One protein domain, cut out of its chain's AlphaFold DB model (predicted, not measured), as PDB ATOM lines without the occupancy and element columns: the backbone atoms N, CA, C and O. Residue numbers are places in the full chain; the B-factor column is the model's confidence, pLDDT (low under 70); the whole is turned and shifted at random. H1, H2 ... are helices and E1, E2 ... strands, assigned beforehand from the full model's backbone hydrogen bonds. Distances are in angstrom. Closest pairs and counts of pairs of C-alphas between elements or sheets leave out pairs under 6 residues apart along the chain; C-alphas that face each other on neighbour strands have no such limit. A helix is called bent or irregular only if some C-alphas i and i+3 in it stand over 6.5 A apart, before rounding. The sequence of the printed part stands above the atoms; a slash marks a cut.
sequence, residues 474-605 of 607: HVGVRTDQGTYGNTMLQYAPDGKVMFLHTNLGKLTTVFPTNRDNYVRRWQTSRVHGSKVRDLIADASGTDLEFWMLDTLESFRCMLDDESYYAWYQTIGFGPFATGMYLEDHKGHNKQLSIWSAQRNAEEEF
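AT A GLANCE: This is residues 474 to 605 of the 607 residues of an uncharacterized protein of Pycnococcus provasolii (UniProt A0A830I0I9). A small antiparallel sheet of three strands, E1, E2 and E3, is covered on one face by H1, and an elongated body runs from it to a far end where H2 leads to the short H3. Two long stretches with no named element run along that length: residues 502 to 528 go out and fold back to pair briefly with E1, and residues 572 to 596 lead from H3 to H4 at the opposite end, with residues 584 to 592 sticking out. The printed part has 132 residues, with three named strands and then four named helices in the order E1 E2 E3 H1 H2 H3 H4; the sheet's order is E1 E2 E3. The class is mixed, helices and strands, with under half of the residues in named elements. The whole is only just compact, close to loose, with a radius of gyration of the C-alphas of 16.4 A and spans of 50 by 32 by 27 A.

HOW THE PARTS SIT: E1, residues 474 to 479, E2, residues 482 to 491, and E3, residues 497 to 501, form a meander, each strand the antiparallel neighbour of the one before. E1 and E2 are a hairpin, with N 475 and O 487 within hydrogen-bond range at 2.9 A. E2 and E3 are a hairpin too, with N 498 and O 490 at 2.8 A. E2 bends by 85 degrees at residue 486, and its pairing is staggered: residues 482 to 488 pair with E1, residues 488 to 491 with E3. Residues 475 to 476 of E1 also pair, antiparallel, with residues 524 to 525. H1, residues 529 to 540, is on the sheet at a height of 9.0 A, over E1 and E3; its closest C-alphas to E3 are those of Val 497 and Ala 539, 6.3 A apart. H2, residues 544 to 559, is close to H1 but not clearly touching, with the closest C-alphas, of Ala 537 and Leu 544, 6.1 A apart. H3, residues 567 to 571, and H4, residues 597 to 603, are apart from each other. O i to N i+4 pairs within hydrogen-bond range number 6 of 8 in H1, 9 of 12 in H2, 2 of 3 in H4 and 0 of 1 in H3, where 1 of 2 O i to N i+3 pairs is.

IN THESE COORDINATES: E1 begins at C-alpha 474, (120.132, 167.368, 121.516), and is 13.5 A long; E2 is 22.2 A and E3 11.5 A. H1 is 18.3 A long and only just irregular, C-alphas 530 and 533 being 6.6 A apart. H2, 21.0 A long, is irregular, with C-alphas 554 and 557 8.0 A apart. H3 is 7.0 A long. H4, 10.8 A long, ends at C-alpha 603, (128.841, 183.203, 109.838).

THE WHOLE: The two C-alphas farthest apart are those of Glu 562 and Glu 603, at 52.8 A. The printed part has no cut. The links from E3 to H1 and from H3 to H4 are long. The mean pLDDT of the printed part is 84.3, and residues 560 to 569 and 596 to 605 are under 70.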
ATOM      1  N   HIS A 474     120.521 168.635 122.123       95.88
ATOM      2  CA  HIS A 474     120.132 167.368 121.516       95.88
ATOM      3  C   HIS A 474     121.388 166.580 121.164       95.88
ATOM      4  O   HIS A 474     122.128 166.979 120.266       95.88
ATOM      5  N   VAL A 475     121.638 165.484 121.882       96.31
ATOM      6  CA  VAL A 475     122.887 164.712 121.807       96.31
ATOM      7  C   VAL A 475     122.640 163.347 121.175       96.31
ATOM      8  O   VAL A 475     121.628 162.688 121.443       96.31
ATOM      9  N   GLY A 476     123.568 162.923 120.319       94.69
ATOM     10  CA  GLY A 476     123.400 161.732 119.503       94.69
ATOM     11  C   GLY A 476     124.611 161.315 118.681       94.69
ATOM     12  O   GLY A 476     125.765 161.662 118.952       94.69
ATOM     13  N   VAL A 477     124.301 160.564 117.630       92.69
ATOM     14  CA  VAL A 477     125.245 160.073 116.623       92.69
ATOM     15  C   VAL A 477     125.254 160.993 115.400       92.69
ATOM     16  O   VAL A 477     124.238 161.617 115.076       92.69
ATOM     17  N   ARG A 478     126.411 161.123 114.736       89.94
ATOM     18  CA  ARG A 478     126.591 162.066 113.618       89.94
ATOM     19  C   ARG A 478     126.318 161.393 112.279       89.94
ATOM     20  O   ARG A 478     127.123 160.575 111.835       89.94
ATOM     21  N   THR A 479     125.198 161.757 111.665       88.00
ATOM     22  CA  THR A 479     124.774 161.347 110.316       88.00
ATOM     23  C   THR A 479     125.017 162.481 109.319       88.00
ATOM     24  O   THR A 479     125.238 163.627 109.716       88.00
ATOM     25  N   ASP A 480     124.863 162.193 108.030       83.44
ATOM     26  CA  ASP A 480     124.927 163.182 106.942       83.44
ATOM     27  C   ASP A 480     123.752 164.181 106.989       83.44
ATOM     28  O   ASP A 480     123.820 165.271 106.431       83.44
ATOM     29  N   GLN A 481     122.679 163.826 107.707       84.38
ATOM     30  CA  GLN A 481     121.511 164.672 107.979       84.38
ATOM     31  C   GLN A 481     121.658 165.476 109.291       84.38
ATOM     32  O   GLN A 481     120.728 166.167 109.699       84.38
ATOM     33  N   GLY A 482     122.808 165.382 109.974       87.62
ATOM     34  CA  GLY A 482     123.084 166.049 111.249       87.62
ATOM     35  C   GLY A 482     123.034 165.107 112.457       87.62
ATOM     36  O   GLY A 482     123.493 163.962 112.401       87.62
ATOM     37  N   THR A 483     122.513 165.596 113.586       92.12
ATOM     38  CA  THR A 483     122.492 164.846 114.855       92.12
ATOM     39  C   THR A 483     121.242 163.975 114.965       92.12
ATOM     40  O   THR A 483     120.159 164.486 115.255       92.12
ATOM     41  N   TYR A 484     121.403 162.659 114.808       92.94
ATOM     42  CA  TYR A 484     120.364 161.678 115.135       92.94
ATOM     43  C   TYR A 484     120.419 161.403 116.644       92.94
ATOM     44  O   TYR A 484     121.281 160.664 117.134       92.94
ATOM     45  N   GLY A 485     119.574 162.104 117.399       93.12
ATOM     46  CA  GLY A 485     119.670 162.245 118.850       93.12
ATOM     47  C   GLY A 485     118.796 161.287 119.641       93.12
ATOM     48  O   GLY A 485     117.734 160.854 119.193       93.12
ATOM     49  N   ASN A 486     119.277 160.942 120.834       93.06
ATOM     50  CA  ASN A 486     118.611 160.025 121.761       93.06
ATOM     51  C   ASN A 486     118.743 160.428 123.240       93.06
ATOM     52  O   ASN A 486     118.354 159.671 124.130       93.06
ATOM     53  N   THR A 487     119.371 161.578 123.497       96.00
ATOM     54  CA  THR A 487     119.665 162.081 124.835       96.00
ATOM     55  C   THR A 487     119.477 163.594 124.860       96.00
ATOM     56  O   THR A 487     119.976 164.296 123.976       96.00
ATOM     57  N   MET A 488     118.795 164.103 125.885       96.94
ATOM     58  CA  MET A 488     118.719 165.536 126.174       96.94
ATOM     59  C   MET A 488     119.820 165.903 127.163       96.94
ATOM     60  O   MET A 488     119.866 165.367 128.269       96.94
ATOM     61  N   LEU A 489     120.704 166.813 126.767       97.94
ATOM     62  CA  LEU A 489     121.709 167.401 127.644       97.94
ATOM     63  C   LEU A 489     121.122 168.668 128.259       97.94
ATOM     64  O   LEU A 489     120.730 169.593 127.548       97.94
ATOM     65  N   GLN A 490     121.039 168.694 129.585       97.88
ATOM     66  CA  GLN A 490     120.388 169.761 130.339       97.88
ATOM     67  C   GLN A 490     121.297 170.292 131.449       97.88
ATOM     68  O   GLN A 490     122.128 169.585 132.023       97.88
ATOM     69  N   TYR A 491     121.156 171.582 131.727       97.62
ATOM     70  CA  TYR A 491     122.090 172.365 132.533       97.62
ATOM     71  C   TYR A 491     121.553 172.607 133.950       97.62
ATOM     72  O   TYR A 491     120.356 172.467 134.212       97.62
ATOM     73  N   ALA A 492     122.436 172.994 134.866       97.69
ATOM     74  CA  ALA A 492     122.053 173.657 136.110       97.69
ATOM     75  C   ALA A 492     121.885 175.181 135.883       97.69
ATOM     76  O   ALA A 492     122.290 175.693 134.834       97.69
ATOM     77  N   PRO A 493     121.330 175.940 136.851       96.88
ATOM     78  CA  PRO A 493     121.224 177.400 136.753       96.88
ATOM     79  C   PRO A 493     122.555 178.154 136.594       96.88
ATOM     80  O   PRO A 493     122.540 179.328 136.241       96.88
ATOM     81  N   ASP A 494     123.696 177.501 136.837       95.56
ATOM     82  CA  ASP A 494     125.042 178.053 136.632       95.56
ATOM     83  C   ASP A 494     125.581 177.868 135.197       95.56
ATOM     84  O   ASP A 494     126.748 178.157 134.936       95.56
ATOM     85  N   GLY A 495     124.756 177.352 134.277       94.81
ATOM     86  CA  GLY A 495     125.112 177.129 132.873       94.81
ATOM     87  C   GLY A 495     125.951 175.881 132.610       94.81
ATOM     88  O   GLY A 495     126.293 175.617 131.459       94.81
ATOM     89  N   LYS A 496     126.275 175.077 133.631       96.00
ATOM     90  CA  LYS A 496     127.098 173.870 133.472       96.00
ATOM     91  C   LYS A 496     126.231 172.610 133.365       96.00
ATOM     92  O   LYS A 496     125.276 172.436 134.122       96.00
ATOM     93  N   VAL A 497     126.607 171.669 132.495       97.75
ATOM     94  CA  VAL A 497     125.857 170.419 132.215       97.75
ATOM     95  C   VAL A 497     125.565 169.618 133.488       97.75
ATOM     96  O   VAL A 497     126.506 169.238 134.176       97.75
ATOM     97  N   MET A 498     124.301 169.359 133.816       98.25
ATOM     98  CA  MET A 498     123.890 168.654 135.042       98.25
ATOM     99  C   MET A 498     123.269 167.282 134.759       98.25
ATOM    100  O   MET A 498     123.524 166.343 135.510       98.25
ATOM    101  N   PHE A 499     122.493 167.161 133.682       98.62
ATOM    102  CA  PHE A 499     121.667 165.992 133.383       98.62
ATOM    103  C   PHE A 499     121.852 165.520 131.938       98.62
ATOM    104  O   PHE A 499     122.044 166.333 131.028       98.62
ATOM    105  N   LEU A 500     121.758 164.205 131.739       98.12
ATOM    106  CA  LEU A 500     121.689 163.538 130.441       98.12
ATOM    107  C   LEU A 500     120.484 162.586 130.452       98.12
ATOM    108  O   LEU A 500     120.591 161.435 130.878       98.12
ATOM    109  N   HIS A 501     119.330 163.078 129.999       97.06
ATOM    110  CA  HIS A 501     118.079 162.321 129.962       97.06
ATOM    111  C   HIS A 501     118.032 161.455 128.698       97.06
ATOM    112  O   HIS A 501     117.851 161.968 127.592       97.06
ATOM    113  N   THR A 502     118.231 160.140 128.839       93.88
ATOM    114  CA  THR A 502     118.334 159.174 127.721       93.88
ATOM    115  C   THR A 502     116.964 158.705 127.216       93.88
ATOM    116  O   THR A 502     116.694 157.512 127.050       93.88
ATOM    117  N   ASN A 503     116.099 159.687 126.950       87.00
ATOM    118  CA  ASN A 503     114.670 159.516 126.708       87.00
ATOM    119  C   ASN A 503     114.323 158.541 125.561       87.00
ATOM    120  O   ASN A 503     113.274 157.891 125.620       87.00
ATOM    121  N   LEU A 504     115.208 158.369 124.571       89.31
ATOM    122  CA  LEU A 504     115.077 157.406 123.476       89.31
ATOM    123  C   LEU A 504     116.175 156.337 123.498       89.31
ATOM    124  O   LEU A 504     117.325 156.567 123.876       89.31
ATOM    125  N   GLY A 505     115.813 155.132 123.040       84.31
ATOM    126  CA  GLY A 505     116.735 153.997 122.991       84.31
ATOM    127  C   GLY A 505     117.326 153.694 124.364       84.31
ATOM    128  O   GLY A 505     118.539 153.815 124.525       84.31
ATOM    129  N   LYS A 506     116.467 153.384 125.346       86.12
ATOM    130  CA  LYS A 506     116.825 153.191 126.763       86.12
ATOM    131  C   LYS A 506     118.053 152.281 126.923       86.12
ATOM    132  O   LYS A 506     118.271 151.373 126.119       86.12
ATOM    133  N   LEU A 507     118.867 152.546 127.946       86.69
ATOM    134  CA  LEU A 507     120.071 151.759 128.225       86.69
ATOM    135  C   LEU A 507     119.732 150.281 128.462       86.69
ATOM    136  O   LEU A 507     118.703 149.950 129.044       86.69
ATOM    137  N   THR A 508     120.621 149.396 128.017       84.50
ATOM    138  CA  THR A 508     120.490 147.943 128.172       84.50
ATOM    139  C   THR A 508     121.830 147.341 128.576       84.50
ATOM    140  O   THR A 508     122.886 147.939 128.378       84.50
ATOM    141  N   THR A 509     121.787 146.119 129.095       84.00
ATOM    142  CA  THR A 509     122.945 145.260 129.374       84.00
ATOM    143  C   THR A 509     123.659 144.751 128.114       84.00
ATOM    144  O   THR A 509     124.605 143.972 128.220       84.00
ATOM    145  N   VAL A 510     123.233 145.181 126.921       79.12
ATOM    146  CA  VAL A 510     123.638 144.642 125.619       79.12
ATOM    147  C   VAL A 510     124.587 145.605 124.900       79.12
ATOM    148  O   VAL A 510     124.183 146.631 124.352       79.12
ATOM    149  N   PHE A 511     125.866 145.243 124.871       82.25
ATOM    150  CA  PHE A 511     126.959 145.996 124.249       82.25
ATOM    151  C   PHE A 511     128.115 145.040 123.887       82.25
ATOM    152  O   PHE A 511     128.265 144.004 124.535       82.25
ATOM    153  N   PRO A 512     128.917 145.326 122.849       82.06
ATOM    154  CA  PRO A 512     130.043 144.477 122.456       82.06
ATOM    155  C   PRO A 512     131.149 144.423 123.519       82.06
ATOM    156  O   PRO A 512     131.372 145.399 124.229       82.06
ATOM    157  N   THR A 513     131.883 143.307 123.571       81.06
ATOM    158  CA  THR A 513     133.028 143.147 124.489       81.06
ATOM    159  C   THR A 513     134.228 144.001 124.052       81.06
ATOM    160  O   THR A 513     134.908 144.587 124.889       81.06
ATOM    161  N   ASN A 514     134.492 144.122 122.743       85.31
ATOM    162  CA  ASN A 514     135.467 145.088 122.226       85.31
ATOM    163  C   ASN A 514     134.840 146.490 122.113       85.31
ATOM    164  O   ASN A 514     133.861 146.686 121.386       85.31
ATOM    165  N   ARG A 515     135.472 147.481 122.754       86.06
ATOM    166  CA  ARG A 515     135.105 148.901 122.683       86.06
ATOM    167  C   ARG A 515     135.221 149.501 121.269       86.06
ATOM    168  O   ARG A 515     134.485 150.435 120.982       86.06
ATOM    169  N   ASP A 516     136.023 148.949 120.353       84.31
ATOM    170  CA  ASP A 516     136.082 149.428 118.949       84.31
ATOM    171  C   ASP A 516     134.781 149.154 118.166       84.31
ATOM    172  O   ASP A 516     134.394 149.882 117.238       84.31
ATOM    173  N   ASN A 517     134.070 148.093 118.564       82.69
ATOM    174  CA  ASN A 517     132.749 147.767 118.038       82.69
ATOM    175  C   ASN A 517     131.654 148.632 118.679       82.69
ATOM    176  O   ASN A 517     130.541 148.662 118.147       82.69
ATOM    177  N   TYR A 518     131.942 149.303 119.805       86.88
ATOM    178  CA  TYR A 518     130.955 150.085 120.540       86.88
ATOM    179  C   TYR A 518     130.565 151.344 119.773       86.88
ATOM    180  O   TYR A 518     131.364 152.249 119.524       86.88
ATOM    181  N   VAL A 519     129.284 151.426 119.441       87.19
ATOM    182  CA  VAL A 519     128.678 152.659 118.954       87.19
ATOM    183  C   VAL A 519     128.407 153.565 120.149       87.19
ATOM    184  O   VAL A 519     127.449 153.362 120.896       87.19
ATOM    185  N   ARG A 520     129.219 154.616 120.280       90.94
ATOM    186  CA  ARG A 520     128.922 155.733 121.183       90.94
ATOM    187  C   ARG A 520     127.581 156.371 120.843       90.94
ATOM    188  O   ARG A 520     127.321 156.657 119.677       90.94
ATOM    189  N   ARG A 521     126.770 156.624 121.866       91.56
ATOM    190  CA  ARG A 521     125.534 157.413 121.855       91.56
ATOM    191  C   ARG A 521     125.822 158.908 121.743       91.56
ATOM    192  O   ARG A 521     125.016 159.618 121.156       91.56
ATOM    193  N   TRP A 522     126.934 159.380 122.312       94.19
ATOM    194  CA  TRP A 522     127.240 160.811 122.469       94.19
ATOM    195  C   TRP A 522     128.439 161.244 121.607       94.19
ATOM    196  O   TRP A 522     129.499 161.614 122.104       94.19
ATOM    197  N   GLN A 523     128.276 161.173 120.283       93.62
ATOM    198  CA  GLN A 523     129.315 161.520 119.295       93.62
ATOM    199  C   GLN A 523     129.259 162.989 118.857       93.62
ATOM    200  O   GLN A 523     130.266 163.560 118.438       93.62
ATOM    201  N   THR A 524     128.062 163.575 118.868       95.00
ATOM    202  CA  THR A 524     127.806 164.962 118.477       95.00
ATOM    203  C   THR A 524     126.557 165.493 119.174       95.00
ATOM    204  O   THR A 524     125.734 164.727 119.680       95.00
ATOM    205  N   SER A 525     126.394 166.809 119.171       95.50
ATOM    206  CA  SER A 525     125.167 167.492 119.578       95.50
ATOM    207  C   SER A 525     124.817 168.631 118.627       95.50
ATOM    208  O   SER A 525     125.586 168.910 117.701       95.50
ATOM    209  N   ARG A 526     123.680 169.298 118.855       92.19
ATOM    210  CA  ARG A 526     123.284 170.471 118.069       92.19
ATOM    211  C   ARG A 526     124.069 171.727 118.451       92.19
ATOM    212  O   ARG A 526     124.457 172.461 117.550       92.19
ATOM    213  N   VAL A 527     124.297 171.984 119.742       91.94
ATOM    214  CA  VAL A 527     124.978 173.216 120.193       91.94
ATOM    215  C   VAL A 527     126.495 173.068 120.170       91.94
ATOM    216  O   VAL A 527     127.188 173.965 119.703       91.94
ATOM    217  N   HIS A 528     127.027 171.941 120.652       93.50
ATOM    218  CA  HIS A 528     128.476 171.772 120.852       93.50
ATOM    219  C   HIS A 528     129.162 170.950 119.754       93.50
ATOM    220  O   HIS A 528     130.377 170.735 119.806       93.50
ATOM    221  N   GLY A 529     128.411 170.442 118.770       93.94
ATOM    222  CA  GLY A 529     128.941 169.535 117.750       93.94
ATOM    223  C   GLY A 529     129.644 168.337 118.397       93.94
ATOM    224  O   GLY A 529     129.174 167.804 119.406       93.94
ATOM    225  N   SER A 530     130.811 167.947 117.876       93.56
ATOM    226  CA  SER A 530     131.629 166.871 118.457       93.56
ATOM    227  C   SER A 530     132.277 167.210 119.805       93.56
ATOM    228  O   SER A 530     132.685 166.288 120.506       93.56
ATOM    229  N   LYS A 531     132.340 168.489 120.212       95.75
ATOM    230  CA  LYS A 531     132.901 168.897 121.517       95.75
ATOM    231  C   LYS A 531     132.021 168.458 122.696       95.75
ATOM    232  O   LYS A 531     132.468 168.498 123.837       95.75
ATOM    233  N   VAL A 532     130.786 168.004 122.444       96.56
ATOM    234  CA  VAL A 532     129.850 167.570 123.498       96.56
ATOM    235  C   VAL A 532     130.391 166.432 124.364       96.56
ATOM    236  O   VAL A 532     130.151 166.425 125.567       96.56
ATOM    237  N   ARG A 533     131.145 165.490 123.781       95.38
ATOM    238  CA  ARG A 533     131.756 164.383 124.531       95.38
ATOM    239  C   ARG A 533     132.730 164.919 125.576       95.38
ATOM    240  O   ARG A 533     132.707 164.480 126.720       95.38
ATOM    241  N   ASP A 534     133.548 165.882 125.172       96.69
ATOM    242  CA  ASP A 534     134.604 166.456 126.000       96.69
ATOM    243  C   ASP A 534     133.983 167.361 127.078       96.69
ATOM    244  O   ASP A 534     134.298 167.218 128.252       96.69
ATOM    245  N   LEU A 535     132.953 168.143 126.725       97.19
ATOM    246  CA  LEU A 535     132.118 168.889 127.675       97.19
ATOM    247  C   LEU A 535     131.455 167.986 128.737       97.19
ATOM    248  O   LEU A 535     131.404 168.353 129.911       97.19
ATOM    249  N   ILE A 536     130.934 166.815 128.348       97.88
ATOM    250  CA  ILE A 536     130.381 165.820 129.283       97.88
ATOM    251  C   ILE A 536     131.495 165.235 130.165       97.88
ATOM    252  O   ILE A 536     131.279 165.024 131.363       97.88
ATOM    253  N   ALA A 537     132.680 164.990 129.600       97.50
ATOM    254  CA  ALA A 537     133.812 164.443 130.332       97.50
ATOM    255  C   ALA A 537     134.351 165.428 131.381       97.50
ATOM    256  O   ALA A 537     134.440 165.071 132.556       97.50
ATOM    257  N   ASP A 538     134.581 166.686 131.004       97.44
ATOM    258  CA  ASP A 538     134.994 167.770 131.903       97.44
ATOM    259  C   ASP A 538     133.957 168.010 133.009       97.44
ATOM    260  O   ASP A 538     134.292 168.144 134.187       97.44
ATOM    261  N   ALA A 539     132.667 168.011 132.653       96.88
ATOM    262  CA  ALA A 539     131.576 168.219 133.601       96.88
ATOM    263  C   ALA A 539     131.407 167.079 134.622       96.88
ATOM    264  O   ALA A 539     130.776 167.310 135.660       96.88
ATOM    265  N   SER A 540     131.934 165.882 134.332       97.31
ATOM    266  CA  SER A 540     131.784 164.669 135.148       97.31
ATOM    267  C   SER A 540     133.086 164.126 135.749       97.31
ATOM    268  O   SER A 540     133.016 163.305 136.668       97.31
ATOM    269  N   GLY A 541     134.248 164.583 135.275       97.06
ATOM    270  CA  GLY A 541     135.578 164.129 135.687       97.06
ATOM    271  C   GLY A 541     136.006 162.772 135.111       97.06
ATOM    272  O   GLY A 541     136.916 162.151 135.658       97.06
ATOM    273  N   THR A 542     135.337 162.260 134.072       96.75
ATOM    274  CA  THR A 542     135.632 160.949 133.464       96.75
ATOM    275  C   THR A 542     134.994 160.815 132.076       96.75
ATOM    276  O   THR A 542     134.085 161.566 131.745       96.75
ATOM    277  N   ASP A 543     135.394 159.828 131.271       96.81
ATOM    278  CA  ASP A 543     134.623 159.427 130.085       96.81
ATOM    279  C   ASP A 543     133.320 158.761 130.546       96.81
ATOM    280  O   ASP A 543     133.262 157.549 130.754       96.81
ATOM    281  N   LEU A 544     132.287 159.576 130.780       96.56
ATOM    282  CA  LEU A 544     131.038 159.152 131.415       96.56
ATOM    283  C   LEU A 544     130.368 157.984 130.680       96.56
ATOM    284  O   LEU A 544     129.717 157.152 131.303       96.56
ATOM    285  N   GLU A 545     130.546 157.896 129.365       94.06
ATOM    286  CA  GLU A 545     129.967 156.841 128.540       94.06
ATOM    287  C   GLU A 545     130.707 155.508 128.687       94.06
ATOM    288  O   GLU A 545     130.067 154.476 128.887       94.06
ATOM    289  N   PHE A 546     132.043 155.508 128.666       94.56
ATOM    290  CA  PHE A 546     132.811 154.295 128.963       94.56
ATOM    291  C   PHE A 546     132.719 153.899 130.445       94.56
ATOM    292  O   PHE A 546     132.606 152.711 130.739       94.56
ATOM    293  N   TRP A 547     132.629 154.860 131.370       96.31
ATOM    294  CA  TRP A 547     132.307 154.579 132.773       96.31
ATOM    295  C   TRP A 547     130.933 153.899 132.928       96.31
ATOM    296  O   TRP A 547     130.800 152.968 133.728       96.31
ATOM    297  N   MET A 548     129.916 154.309 132.156       94.44
ATOM    298  CA  MET A 548     128.619 153.622 132.147       94.44
ATOM    299  C   MET A 548     128.739 152.184 131.640       94.44
ATOM    300  O   MET A 548     128.069 151.317 132.190       94.44
ATOM    301  N   LEU A 549     129.570 151.908 130.627       92.00
ATOM    302  CA  LEU A 549     129.786 150.538 130.143       92.00
ATOM    303  C   LEU A 549     130.453 149.651 131.190       92.00
ATOM    304  O   LEU A 549     129.964 148.556 131.442       92.00
ATOM    305  N   ASP A 550     131.506 150.138 131.842       93.81
ATOM    306  CA  ASP A 550     132.214 149.381 132.884       93.81
ATOM    307  C   ASP A 550     131.295 149.118 134.093       93.81
ATOM    308  O   ASP A 550     131.287 148.034 134.681       93.81
ATOM    309  N   THR A 551     130.430 150.089 134.402       93.25
ATOM    310  CA  THR A 551     129.360 149.962 135.400       93.25
ATOM    311  C   THR A 551     128.316 148.918 134.981       93.25
ATOM    312  O   THR A 551     128.007 148.020 135.763       93.25
ATOM    313  N   LEU A 552     127.818 148.976 133.740       91.31
ATOM    314  CA  LEU A 552     126.867 148.010 133.178       91.31
ATOM    315  C   LEU A 552     127.439 146.589 133.116       91.31
ATOM    316  O   LEU A 552     126.705 145.639 133.378       91.31
ATOM    317  N   GLU A 553     128.725 146.418 132.791       89.75
ATOM    318  CA  GLU A 553     129.383 145.107 132.787       89.75
ATOM    319  C   GLU A 553     129.447 144.518 134.200       89.75
ATOM    320  O   GLU A 553     129.116 143.343 134.376       89.75
ATOM    321  N   SER A 554     129.756 145.342 135.211       89.88
ATOM    322  CA  SER A 554     129.891 144.896 136.606       89.88
ATOM    323  C   SER A 554     128.632 144.230 137.183       89.88
ATOM    324  O   SER A 554     128.747 143.291 137.972       89.88
ATOM    325  N   PHE A 555     127.432 144.655 136.760       87.19
ATOM    326  CA  PHE A 555     126.158 144.059 137.181       87.19
ATOM    327  C   PHE A 555     125.396 143.334 136.062       87.19
ATOM    328  O   PHE A 555     124.284 142.861 136.300       87.19
ATOM    329  N   ARG A 556     125.971 143.181 134.858       86.88
ATOM    330  CA  ARG A 556     125.280 142.598 133.692       86.88
ATOM    331  C   ARG A 556     124.590 141.279 134.020       86.88
ATOM    332  O   ARG A 556     123.384 141.165 133.852       86.88
ATOM    333  N   CYS A 557     125.339 140.321 134.563       84.31
ATOM    334  CA  CYS A 557     124.842 138.978 134.874       84.31
ATOM    335  C   CYS A 557     123.866 138.903 136.062       84.31
ATOM    336  O   CYS A 557     123.287 137.849 136.311       84.31
ATOM    337  N   MET A 558     123.661 140.010 136.781       83.56
ATOM    338  CA  MET A 558     122.600 140.143 137.781       83.56
ATOM    339  C   MET A 558     121.247 140.379 137.097       83.56
ATOM    340  O   MET A 558     120.261 139.732 137.445       83.56
ATOM    341  N   LEU A 559     121.241 141.265 136.093       79.12
ATOM    342  CA  LEU A 559     120.056 141.726 135.360       79.12
ATOM    343  C   LEU A 559     119.789 140.944 134.062       79.12
ATOM    344  O   LEU A 559     118.812 141.225 133.376       79.12
ATOM    345  N   ASP A 560     120.676 140.017 133.698       69.19
ATOM    346  CA  ASP A 560     120.594 139.267 132.445       69.19
ATOM    347  C   ASP A 560     119.400 138.300 132.445       69.19
ATOM    348  O   ASP A 560     119.272 137.453 133.344       69.19
ATOM    349  N   ASP A 561     118.563 138.453 131.416       55.59
ATOM    350  CA  ASP A 561     117.368 137.677 131.086       55.59
ATOM    351  C   ASP A 561     117.579 137.082 129.685       55.59
ATOM    352  O   ASP A 561     117.630 137.798 128.679       55.59
ATOM    353  N   GLU A 562     117.698 135.753 129.623       52.34
ATOM    354  CA  GLU A 562     118.034 135.003 128.407       52.34
ATOM    355  C   GLU A 562     116.995 135.147 127.271       52.34
ATOM    356  O   GLU A 562     117.240 134.708 126.144       52.34
ATOM    357  N   SER A 563     115.829 135.756 127.520       46.84
ATOM    358  CA  SER A 563     114.754 135.885 126.527       46.84
ATOM    359  C   SER A 563     114.974 136.968 125.453       46.84
ATOM    360  O   SER A 563     114.265 136.961 124.443       46.84
ATOM    361  N   TYR A 564     115.963 137.861 125.606       50.59
ATOM    362  CA  TYR A 564     116.126 139.060 124.759       50.59
ATOM    363  C   TYR A 564     117.298 139.045 123.753       50.59
ATOM    364  O   TYR A 564     117.642 140.089 123.183       50.59
ATOM    365  N   TYR A 565     117.877 137.878 123.450       57.78
ATOM    366  CA  TYR A 565     118.965 137.764 122.470       57.78
ATOM    367  C   TYR A 565     118.535 138.089 121.027       57.78
ATOM    368  O   TYR A 565     117.922 137.277 120.331       57.78
ATOM    369  N   ALA A 566     118.935 139.264 120.534       63.56
ATOM    370  CA  ALA A 566     118.912 139.614 119.113       63.56
ATOM    371  C   ALA A 566     120.211 139.178 118.401       63.56
ATOM    372  O   ALA A 566     121.270 139.070 119.013       63.56
ATOM    373  N   TRP A 567     120.163 138.979 117.078       67.25
ATOM    374  CA  TRP A 567     121.297 138.438 116.304       67.25
ATOM    375  C   TRP A 567     122.592 139.266 116.407       67.25
ATOM    376  O   TRP A 567     123.689 138.718 116.357       67.25
ATOM    377  N   TYR A 568     122.498 140.588 116.577       69.75
ATOM    378  CA  TYR A 568     123.683 141.451 116.662       69.75
ATOM    379  C   TYR A 568     124.447 141.295 117.985       69.75
ATOM    380  O   TYR A 568     125.635 141.603 118.076       69.75
ATOM    381  N   GLN A 569     123.783 140.740 118.999       68.69
ATOM    382  CA  GLN A 569     124.375 140.406 120.289       68.69
ATOM    383  C   GLN A 569     125.263 139.158 120.167       68.69
ATOM    384  O   GLN A 569     126.341 139.108 120.754       68.69
ATOM    385  N   THR A 570     124.867 138.188 119.327       70.56
ATOM    386  CA  THR A 570     125.626 136.944 119.106       70.56
ATOM    387  C   THR A 570     126.860 137.122 118.220       70.56
ATOM    388  O   THR A 570     127.681 136.207 118.184       70.56
ATOM    389  N   ILE A 571     127.013 138.275 117.547       73.38
ATOM    390  CA  ILE A 571     128.265 138.699 116.887       73.38
ATOM    391  C   ILE A 571     129.065 139.725 117.708       73.38
ATOM    392  O   ILE A 571     130.265 139.890 117.492       73.38
ATOM    393  N   GLY A 572     128.411 140.429 118.638       76.62
ATOM    394  CA  GLY A 572     129.007 141.507 119.424       76.62
ATOM    395  C   GLY A 572     129.320 142.762 118.617       76.62
ATOM    396  O   GLY A 572     130.486 143.127 118.450       76.62
ATOM    397  N   PHE A 573     128.271 143.441 118.151       77.69
ATOM    398  CA  PHE A 573     128.352 144.759 117.522       77.69
ATOM    399  C   PHE A 573     127.161 145.641 117.938       77.69
ATOM    400  O   PHE A 573     126.064 145.131 118.173       77.69
ATOM    401  N   GLY A 574     127.368 146.961 118.019       78.19
ATOM    402  CA  GLY A 574     126.351 147.938 118.426       78.19
ATOM    403  C   GLY A 574     126.718 148.652 119.737       78.19
ATOM    404  O   GLY A 574     127.904 148.823 120.006       78.19
ATOM    405  N   PRO A 575     125.746 149.085 120.563       80.69
ATOM    406  CA  PRO A 575     124.302 149.030 120.328       80.69
ATOM    407  C   PRO A 575     123.895 149.898 119.129       80.69
ATOM    408  O   PRO A 575     124.572 150.857 118.779       80.69
ATOM    409  N   PHE A 576     122.786 149.574 118.471       82.56
ATOM    410  CA  PHE A 576     122.308 150.386 117.350       82.56
ATOM    411  C   PHE A 576     121.573 151.642 117.833       82.56
ATOM    412  O   PHE A 576     120.816 151.606 118.807       82.56
ATOM    413  N   ALA A 577     121.786 152.759 117.139       84.00
ATOM    414  CA  ALA A 577     121.204 154.042 117.495       84.00
ATOM    415  C   ALA A 577     119.681 154.005 117.310       84.00
ATOM    416  O   ALA A 577     119.171 153.742 116.225       84.00
ATOM    417  N   THR A 578     118.958 154.299 118.387       86.81
ATOM    418  CA  THR A 578     117.509 154.524 118.379       86.81
ATOM    419  C   THR A 578     117.280 155.960 118.822       86.81
ATOM    420  O   THR A 578     117.629 156.296 119.953       86.81
ATOM    421  N   GLY A 579     116.746 156.799 117.939       90.38
ATOM    422  CA  GLY A 579     116.663 158.243 118.143       90.38
ATOM    423  C   GLY A 579     115.754 158.937 117.129       90.38
ATOM    424  O   GLY A 579     114.911 158.295 116.497       90.38
ATOM    425  N   MET A 580     115.942 160.244 116.961       92.00
ATOM    426  CA  MET A 580     115.207 161.093 116.017       92.00
ATOM    427  C   MET A 580     116.048 162.299 115.572       92.00
ATOM    428  O   MET A 580     117.049 162.629 116.204       92.00
ATOM    429  N   TYR A 581     115.628 162.979 114.506       91.94
ATOM    430  CA  TYR A 581     116.054 164.351 114.214       91.94
ATOM    431  C   TYR A 581     115.003 165.320 114.781       91.94
ATOM    432  O   TYR A 581     113.811 165.019 114.746       91.94
ATOM    433  N   LEU A 582     115.397 166.486 115.308       90.44
ATOM    434  CA  LEU A 582     114.416 167.458 115.825       90.44
ATOM    435  C   LEU A 582     113.648 168.161 114.689       90.44
ATOM    436  O   LEU A 582     112.499 168.579 114.859       90.44
ATOM    437  N   GLU A 583     114.292 168.294 113.532       87.25
ATOM    438  CA  GLU A 583     113.796 168.944 112.322       87.25
ATOM    439  C   GLU A 583     112.517 168.299 111.772       87.25
ATOM    440  O   GLU A 583     111.593 169.026 111.397       87.25
ATOM    441  N   ASP A 584     112.421 166.965 111.803       89.25
ATOM    442  CA  ASP A 584     111.255 166.200 111.329       89.25
ATOM    443  C   ASP A 584     109.966 166.565 112.097       89.25
ATOM    444  O   ASP A 584     108.843 166.442 111.595       89.25
ATOM    445  N   HIS A 585     110.108 167.059 113.330       87.12
ATOM    446  CA  HIS A 585     109.007 167.297 114.253       87.12
ATOM    447  C   HIS A 585     108.584 168.772 114.260       87.12
ATOM    448  O   HIS A 585     109.107 169.592 115.013       87.12
ATOM    449  N   LYS A 586     107.523 169.097 113.503       82.94
ATOM    450  CA  LYS A 586     106.893 170.442 113.365       82.94
ATOM    451  C   LYS A 586     106.477 171.148 114.682       82.94
ATOM    452  O   LYS A 586     105.959 172.271 114.657       82.94
ATOM    453  N   GLY A 587     106.630 170.482 115.826       83.50
ATOM    454  CA  GLY A 587     106.387 171.020 117.164       83.50
ATOM    455  C   GLY A 587     107.570 171.766 117.792       83.50
ATOM    456  O   GLY A 587     107.357 172.403 118.820       83.50
ATOM    457  N   HIS A 588     108.786 171.697 117.233       86.69
ATOM    458  CA  HIS A 588     109.975 172.260 117.888       86.69
ATOM    459  C   HIS A 588     109.884 173.782 118.116       86.69
ATOM    460  O   HIS A 588     109.383 174.539 117.279       86.69
ATOM    461  N   ASN A 589     110.376 174.241 119.267       88.94
ATOM    462  CA  ASN A 589     110.384 175.644 119.654       88.94
ATOM    463  C   ASN A 589     111.627 176.359 119.109       88.94
ATOM    464  O   ASN A 589     112.660 176.415 119.775       88.94
ATOM    465  N   LYS A 590     111.493 176.981 117.931       86.12
ATOM    466  CA  LYS A 590     112.551 177.774 117.274       86.12
ATOM    467  C   LYS A 590     113.058 178.990 118.075       86.12
ATOM    468  O   LYS A 590     113.990 179.644 117.621       86.12
ATOM    469  N   GLN A 591     112.460 179.313 119.227       85.38
ATOM    470  CA  GLN A 591     112.927 180.377 120.127       85.38
ATOM    471  C   GLN A 591     113.984 179.894 121.139       85.38
ATOM    472  O   GLN A 591     114.623 180.723 121.780       85.38
ATOM    473  N   LEU A 592     114.183 178.578 121.301       85.12
ATOM    474  CA  LEU A 592     115.243 178.041 122.164       85.12
ATOM    475  C   LEU A 592     116.629 178.296 121.549       85.12
ATOM    476  O   LEU A 592     116.807 178.169 120.338       85.12
ATOM    477  N   SER A 593     117.628 178.556 122.397       79.56
ATOM    478  CA  SER A 593     119.024 178.823 121.997       79.56
ATOM    479  C   SER A 593     119.659 177.714 121.148       79.56
ATOM    480  O   SER A 593     120.520 177.982 120.310       79.56
ATOM    481  N   ILE A 594     119.174 176.477 121.287       80.62
ATOM    482  CA  ILE A 594     119.556 175.330 120.455       80.62
ATOM    483  C   ILE A 594     119.319 175.576 118.944       80.62
ATOM    484  O   ILE A 594     119.997 174.987 118.107       80.62
ATOM    485  N   TRP A 595     118.406 176.487 118.580       80.06
ATOM    486  CA  TRP A 595     118.107 176.888 117.196       80.06
ATOM    487  C   TRP A 595     118.763 178.210 116.772       80.06
ATOM    488  O   TRP A 595     118.713 178.561 115.594       80.06
ATOM    489  N   SER A 596     119.379 178.959 117.694       67.38
ATOM    490  CA  SER A 596     120.207 180.123 117.350       67.38
ATOM    491  C   SER A 596     121.678 179.758 117.162       67.38
ATOM    492  O   SER A 596     122.322 180.361 116.313       67.38
ATOM    493  N   ALA A 597     122.182 178.747 117.883       57.12
ATOM    494  CA  ALA A 597     123.587 178.318 117.864       57.12
ATOM    495  C   ALA A 597     124.157 178.030 116.458       57.12
ATOM    496  O   ALA A 597     125.350 178.195 116.232       57.12
ATOM    497  N   GLN A 598     123.304 177.639 115.508       48.34
ATOM    498  CA  GLN A 598     123.712 177.310 114.143       48.34
ATOM    499  C   GLN A 598     124.058 178.543 113.281       48.34
ATOM    500  O   GLN A 598     124.874 178.422 112.375       48.34
ATOM    501  N   ARG A 599     123.509 179.737 113.575       42.72
ATOM    502  CA  ARG A 599     123.791 180.954 112.781       42.72
ATOM    503  C   ARG A 599     125.250 181.394 112.891       42.72
ATOM    504  O   ARG A 599     125.895 181.613 111.876       42.72
ATOM    505  N   ASN A 600     125.789 181.430 114.108       37.44
ATOM    506  CA  ASN A 600     127.165 181.860 114.353       37.44
ATOM    507  C   ASN A 600     128.201 180.948 113.664       37.44
ATOM    508  O   ASN A 600     129.225 181.435 113.203       37.44
ATOM    509  N   ALA A 601     127.924 179.641 113.557       39.66
ATOM    510  CA  ALA A 601     128.817 178.680 112.904       39.66
ATOM    511  C   ALA A 601     128.796 178.768 111.365       39.66
ATOM    512  O   ALA A 601     129.765 178.381 110.717       39.66
ATOM    513  N   GLU A 602     127.704 179.265 110.778       36.75
ATOM    514  CA  GLU A 602     127.604 179.552 109.342       36.75
ATOM    515  C   GLU A 602     128.182 180.948 109.012       36.75
ATOM    516  O   GLU A 602     128.720 181.143 107.925       36.75
ATOM    517  N   GLU A 603     128.173 181.894 109.960       36.56
ATOM    518  CA  GLU A 603     128.841 183.203 109.838       36.56
ATOM    519  C   GLU A 603     130.376 183.104 110.007       36.56
ATOM    520  O   GLU A 603     131.099 183.680 109.199       36.56
ATOM    521  N   GLU A 604     130.896 182.299 110.948       35.66
ATOM    522  CA  GLU A 604     132.348 182.012 111.088       35.66
ATOM    523  C   GLU A 604     132.957 181.221 109.907       35.66
ATOM    524  O   GLU A 604     134.173 181.055 109.845       35.66
ATOM    525  N   PHE A 605     132.140 180.732 108.966       35.41
ATOM    526  CA  PHE A 605     132.591 180.051 107.741       35.41
ATOM    527  C   PHE A 605     132.461 180.908 106.467       35.41
ATOM    528  O   PHE A 605     132.791 180.433 105.379       35.41
TER     529      PHE A 605